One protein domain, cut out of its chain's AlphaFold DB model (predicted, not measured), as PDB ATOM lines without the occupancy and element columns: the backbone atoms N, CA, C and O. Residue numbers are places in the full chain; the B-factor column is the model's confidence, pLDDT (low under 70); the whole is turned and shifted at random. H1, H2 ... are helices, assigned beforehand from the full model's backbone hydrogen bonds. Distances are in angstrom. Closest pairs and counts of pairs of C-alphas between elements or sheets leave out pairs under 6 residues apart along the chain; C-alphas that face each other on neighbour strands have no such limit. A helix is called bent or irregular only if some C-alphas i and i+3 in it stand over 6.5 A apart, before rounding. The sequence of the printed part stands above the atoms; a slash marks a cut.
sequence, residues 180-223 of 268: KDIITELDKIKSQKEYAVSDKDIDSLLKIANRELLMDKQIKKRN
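This is residues 180 to 223 of the 268 residues of an uncharacterized protein of Winogradskyella sp (UniProt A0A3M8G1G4). Two helices, the shorter H1 and the longer H2, make the two arms of a wide open hook, with a stretch of six residues, 193 to 198, between them. H2 heads back roughly against the direction of H1, yet the space between the arms stays empty and no core is formed. The printed part has 44 residues, with two named helices in the order H1, H2 and no named strand; the class is all helix. The whole is extended, with a radius of gyration of the C-alphas of 14.7 A, and flat, spanning 43 by 25 by 11 A.

H1 is residues 180 to 192, 18.2 A from first to last C-alpha; C-alpha 180 is at (145.550, 158.729, 166.232) and C-alpha 192 at (142.280, 163.973, 183.384). H2 is residues 199 to 220, 31.5 A long in the same measure, from C-alpha 199 at (145.545, 144.540, 183.214) to C-alpha 220 at (128.333, 139.281, 157.400).

H1 and H2 are apart, with no C-alpha of the one within 8 A of the other. The link from H1 to H2 has 6 residues and is short but not tight. Residues 180 to 223, of which 180 to 192 belong to H1 and 199 to 220 belong to H2, stand free: none of their C-alphas has within 10 A a C-alpha that is 8 or more residues away along the chain. In H1 and H2 every O i to N i+4 pair is within hydrogen-bond range. Neither helix is bent.

The C-alphas of Glu 194 and Asn 223, the two farthest apart, are 44.3 A apart. The first and last printed C-alphas, of Lys 180 and Asn 223, are 32.4 A apart. The printed part has no cut and no long link. The mean pLDDT of the printed part is 79.1; residue 180 and residues 189 to 196 are under 70.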
ATOM      1  N   LYS A 180     144.920 157.576 165.570       68.69
ATOM      2  CA  LYS A 180     145.550 158.729 166.232       68.69
ATOM      3  C   LYS A 180     144.575 159.516 167.114       68.69
ATOM      4  O   LYS A 180     144.921 159.811 168.252       68.69
ATOM      5  N   ASP A 181     143.381 159.834 166.621       72.19
ATOM      6  CA  ASP A 181     142.418 160.685 167.324       72.19
ATOM      7  C   ASP A 181     141.938 159.985 168.599       72.19
ATOM      8  O   ASP A 181     141.997 160.565 169.685       72.19
ATOM      9  N   ILE A 182     141.614 158.690 168.486       70.88
ATOM     10  CA  ILE A 182     141.261 157.814 169.614       70.88
ATOM     11  C   ILE A 182     142.397 157.773 170.646       70.88
ATOM     12  O   ILE A 182     142.140 157.885 171.843       70.88
ATOM     13  N   ILE A 183     143.657 157.658 170.204       73.88
ATOM     14  CA  ILE A 183     144.825 157.709 171.099       73.88
ATOM     15  C   ILE A 183     144.907 159.066 171.815       73.88
ATOM     16  O   ILE A 183     145.069 159.086 173.034       73.88
ATOM     17  N   THR A 184     144.734 160.194 171.114       74.88
ATOM     18  CA  THR A 184     144.798 161.524 171.753       74.88
ATOM     19  C   THR A 184     143.660 161.776 172.742       74.88
ATOM     20  O   THR A 184     143.877 162.420 173.770       74.88
ATOM     21  N   GLU A 185     142.459 161.247 172.489       73.62
ATOM     22  CA  GLU A 185     141.354 161.312 173.447       73.62
ATOM     23  C   GLU A 185     141.603 160.396 174.653       73.62
ATOM     24  O   GLU A 185     141.385 160.812 175.792       73.62
ATOM     25  N   LEU A 186     142.137 159.190 174.441       71.81
ATOM     26  CA  LEU A 186     142.452 158.246 175.513       71.81
ATOM     27  C   LEU A 186     143.579 158.766 176.421       71.81
ATOM     28  O   LEU A 186     143.434 158.720 177.643       71.81
ATOM     29  N   ASP A 187     144.645 159.347 175.865       71.88
ATOM     30  CA  ASP A 187     145.709 160.009 176.635       71.88
ATOM     31  C   ASP A 187     145.186 161.233 177.403       71.88
ATOM     32  O   ASP A 187     145.561 161.455 178.559       71.88
ATOM     33  N   LYS A 188     144.262 162.002 176.817       76.69
ATOM     34  CA  LYS A 188     143.586 163.119 177.492       76.69
ATOM     35  C   LYS A 188     142.721 162.634 178.660       76.69
ATOM     36  O   LYS A 188     142.822 163.191 179.751       76.69
ATOM     37  N   ILE A 189     141.932 161.573 178.479       69.19
ATOM     38  CA  ILE A 189     141.120 160.950 179.539       69.19
ATOM     39  C   ILE A 189     142.017 160.410 180.662       69.19
ATOM     40  O   ILE A 189     141.751 160.674 181.835       69.19
ATOM     41  N   LYS A 190     143.109 159.723 180.312       66.44
ATOM     42  CA  LYS A 190     144.106 159.170 181.245       66.44
ATOM     43  C   LYS A 190     144.894 160.248 182.000       66.44
ATOM     44  O   LYS A 190     145.314 160.018 183.126       66.44
ATOM     45  N   SER A 191     145.053 161.431 181.407       66.25
ATOM     46  CA  SER A 191     145.645 162.609 182.061       66.25
ATOM     47  C   SER A 191     144.652 163.371 182.949       66.25
ATOM     48  O   SER A 191     145.067 164.131 183.820       66.25
ATOM     49  N   GLN A 192     143.344 163.206 182.722       63.72
ATOM     50  CA  GLN A 192     142.280 163.973 183.384       63.72
ATOM     51  C   GLN A 192     141.520 163.175 184.462       63.72
ATOM     52  O   GLN A 192     140.797 163.760 185.269       63.72
ATOM     53  N   LYS A 193     141.694 161.850 184.509       56.88
ATOM     54  CA  LYS A 193     141.250 160.973 185.599       56.88
ATOM     55  C   LYS A 193     142.388 160.049 186.004       56.88
ATOM     56  O   LYS A 193     142.911 159.322 185.167       56.88
ATOM     57  N   GLU A 194     142.681 159.997 187.301       57.25
ATOM     58  CA  GLU A 194     143.648 159.076 187.921       57.25
ATOM     59  C   GLU A 194     143.086 157.639 187.997       57.25
ATOM     60  O   GLU A 194     143.003 157.008 189.049       57.25
ATOM     61  N   TYR A 195     142.611 157.126 186.860       62.16
ATOM     62  CA  TYR A 195     142.047 155.790 186.742       62.16
ATOM     63  C   TYR A 195     143.181 154.806 186.454       62.16
ATOM     64  O   TYR A 195     143.681 154.721 185.331       62.16
ATOM     65  N   ALA A 196     143.600 154.068 187.482       64.25
ATOM     66  CA  ALA A 196     144.563 152.983 187.350       64.25
ATOM     67  C   ALA A 196     143.921 151.812 186.585       64.25
ATOM     68  O   ALA A 196     143.375 150.889 187.185       64.25
ATOM     69  N   VAL A 197     143.951 151.884 185.251       73.69
ATOM     70  CA  VAL A 197     143.471 150.825 184.353       73.69
ATOM     71  C   VAL A 197     144.225 149.534 184.673       73.69
ATOM     72  O   VAL A 197     145.436 149.464 184.472       73.69
ATOM     73  N   SER A 198     143.521 148.530 185.197       82.25
ATOM     74  CA  SER A 198     144.118 147.243 185.549       82.25
ATOM     75  C   SER A 198     144.294 146.371 184.308       82.25
ATOM     76  O   SER A 198     143.428 146.366 183.432       82.25
ATOM     77  N   ASP A 199     145.343 145.547 184.270       85.81
ATOM     78  CA  ASP A 199     145.545 144.540 183.214       85.81
ATOM     79  C   ASP A 199     144.308 143.639 183.037       85.81
ATOM     80  O   ASP A 199     143.933 143.285 181.923       85.81
ATOM     81  N   LYS A 200     143.593 143.354 184.136       88.62
ATOM     82  CA  LYS A 200     142.322 142.614 184.134       88.62
ATOM     83  C   LYS A 200     141.205 143.328 183.359       88.62
ATOM     84  O   LYS A 200     140.376 142.668 182.733       88.62
ATOM     85  N   ASP A 201     141.160 144.655 183.415       86.75
ATOM     86  CA  ASP A 201     140.164 145.457 182.701       86.75
ATOM     87  C   ASP A 201     140.532 145.567 181.216       86.75
ATOM     88  O   ASP A 201     139.646 145.495 180.362       86.75
ATOM     89  N   ILE A 202     141.832 145.631 180.900       86.69
ATOM     90  CA  ILE A 202     142.357 145.535 179.529       86.69
ATOM     91  C   ILE A 202     141.990 144.177 178.918       86.69
ATOM     92  O   ILE A 202     141.393 144.144 177.844       86.69
ATOM     93  N   ASP A 203     142.251 143.067 179.615       92.56
ATOM     94  CA  ASP A 203     141.865 141.715 179.186       92.56
ATOM     95  C   ASP A 203     140.344 141.579 179.008       92.56
ATOM     96  O   ASP A 203     139.877 140.944 178.060       92.56
ATOM     97  N   SER A 204     139.553 142.194 179.891       92.44
ATOM     98  CA  SER A 204     138.089 142.220 179.789       92.44
ATOM     99  C   SER A 204     137.626 142.951 178.524       92.44
ATOM    100  O   SER A 204     136.860 142.394 177.734       92.44
ATOM    101  N   LEU A 205     138.138 144.162 178.279       92.12
ATOM    102  CA  LEU A 205     137.831 144.968 177.093       92.12
ATOM    103  C   LEU A 205     138.302 144.285 175.803       92.12
ATOM    104  O   LEU A 205     137.533 144.184 174.848       92.12
ATOM    105  N   LEU A 206     139.514 143.729 175.791       94.06
ATOM    106  CA  LEU A 206     140.066 142.973 174.668       94.06
ATOM    107  C   LEU A 206     139.224 141.725 174.363       94.06
ATOM    108  O   LEU A 206     138.964 141.414 173.201       94.06
ATOM    109  N   LYS A 207     138.736 141.018 175.387       94.44
ATOM    110  CA  LYS A 207     137.834 139.867 175.234       94.44
ATOM    111  C   LYS A 207     136.447 140.272 174.724       94.44
ATOM    112  O   LYS A 207     135.858 139.532 173.936       94.44
ATOM    113  N   ILE A 208     135.934 141.432 175.141       94.69
ATOM    114  CA  ILE A 208     134.679 142.007 174.636       94.69
ATOM    115  C   ILE A 208     134.821 142.369 173.152       94.69
ATOM    116  O   ILE A 208     134.024 141.880 172.351       94.69
ATOM    117  N   ALA A 209     135.863 143.117 172.782       93.69
ATOM    118  CA  ALA A 209     136.127 143.543 171.408       93.69
ATOM    119  C   ALA A 209     136.366 142.354 170.462       93.69
ATOM    120  O   ALA A 209     135.758 142.278 169.398       93.69
ATOM    121  N   ASN A 210     137.171 141.362 170.864       91.94
ATOM    122  CA  ASN A 210     137.375 140.146 170.064       91.94
ATOM    123  C   ASN A 210     136.065 139.373 169.833       91.94
ATOM    124  O   ASN A 210     135.814 138.899 168.727       91.94
ATOM    125  N   ARG A 211     135.201 139.262 170.850       93.50
ATOM    126  CA  ARG A 211     133.871 138.644 170.709       93.50
ATOM    127  C   ARG A 211     132.988 139.428 169.732       93.50
ATOM    128  O   ARG A 211     132.269 138.810 168.955       93.50
ATOM    129  N   GLU A 212     133.035 140.754 169.775       92.56
ATOM    130  CA  GLU A 212     132.250 141.641 168.911       92.56
ATOM    131  C   GLU A 212     132.697 141.563 167.443       92.56
ATOM    132  O   GLU A 212     131.870 141.303 166.570       92.56
ATOM    133  N   LEU A 213     134.007 141.629 167.177       89.94
ATOM    134  CA  LEU A 213     134.593 141.428 165.843       89.94
ATOM    135  C   LEU A 213     134.255 140.046 165.257       89.94
ATOM    136  O   LEU A 213     133.931 139.924 164.073       89.94
ATOM    137  N   LEU A 214     134.284 138.994 166.085       88.75
ATOM    138  CA  LEU A 214     133.854 137.654 165.675       88.75
ATOM    139  C   LEU A 214     132.348 137.599 165.379       88.75
ATOM    140  O   LEU A 214     131.948 136.934 164.425       88.75
ATOM    141  N   MET A 215     131.511 138.295 166.153       87.12
ATOM    142  CA  MET A 215     130.070 138.374 165.894       87.12
ATOM    143  C   MET A 215     129.759 139.120 164.593       87.12
ATOM    144  O   MET A 215     128.940 138.621 163.826       87.12
ATOM    145  N   ASP A 216     130.439 140.228 164.290       83.94
ATOM    146  CA  ASP A 216     130.293 140.951 163.018       83.94
ATOM    147  C   ASP A 216     130.708 140.089 161.811       83.94
ATOM    148  O   ASP A 216     129.893 139.881 160.905       83.94
ATOM    149  N   LYS A 217     131.898 139.459 161.834       80.62
ATOM    150  CA  LYS A 217     132.301 138.489 160.789       80.62
ATOM    151  C   LYS A 217     131.256 137.373 160.616       80.62
ATOM    152  O   LYS A 217     130.939 136.992 159.490       80.62
ATOM    153  N   GLN A 218     130.667 136.874 161.707       80.69
ATOM    154  CA  GLN A 218     129.608 135.856 161.669       80.69
ATOM    155  C   GLN A 218     128.222 136.392 161.267       80.69
ATOM    156  O   GLN A 218     127.355 135.594 160.915       80.69
ATOM    157  N   ILE A 219     127.954 137.698 161.326       80.88
ATOM    158  CA  ILE A 219     126.734 138.320 160.782       80.88
ATOM    159  C   ILE A 219     126.891 138.506 159.272       80.88
ATOM    160  O   ILE A 219     126.028 138.048 158.522       80.88
ATOM    161  N   LYS A 220     128.016 139.070 158.822       75.31
ATOM    162  CA  LYS A 220     128.333 139.281 157.400       75.31
ATOM    163  C   LYS A 220     128.293 137.969 156.606       75.31
ATOM    164  O   LYS A 220     127.557 137.883 155.629       75.31
ATOM    165  N   LYS A 221     128.923 136.901 157.114       70.69
ATOM    166  CA  LYS A 221     128.871 135.535 156.535       70.69
ATOM    167  C   LYS A 221     127.474 134.889 156.476       70.69
ATOM    168  O   LYS A 221     127.323 133.850 155.842       70.69
ATOM    169  N   ARG A 222     126.460 135.447 157.152       72.50
ATOM    170  CA  ARG A 222     125.065 134.957 157.128       72.50
ATOM    171  C   ARG A 222     124.133 135.797 156.253       72.50
ATOM    172  O   ARG A 222     122.951 135.466 156.155       72.50
ATOM    173  N   ASN A 223     124.631 136.858 155.621       72.44
ATOM    174  CA  ASN A 223     123.873 137.582 154.609       72.44
ATOM    175  C   ASN A 223     123.716 136.707 153.349       72.44
ATOM    176  O   ASN A 223     124.644 136.007 152.954       72.44
TER     177      ASN A 223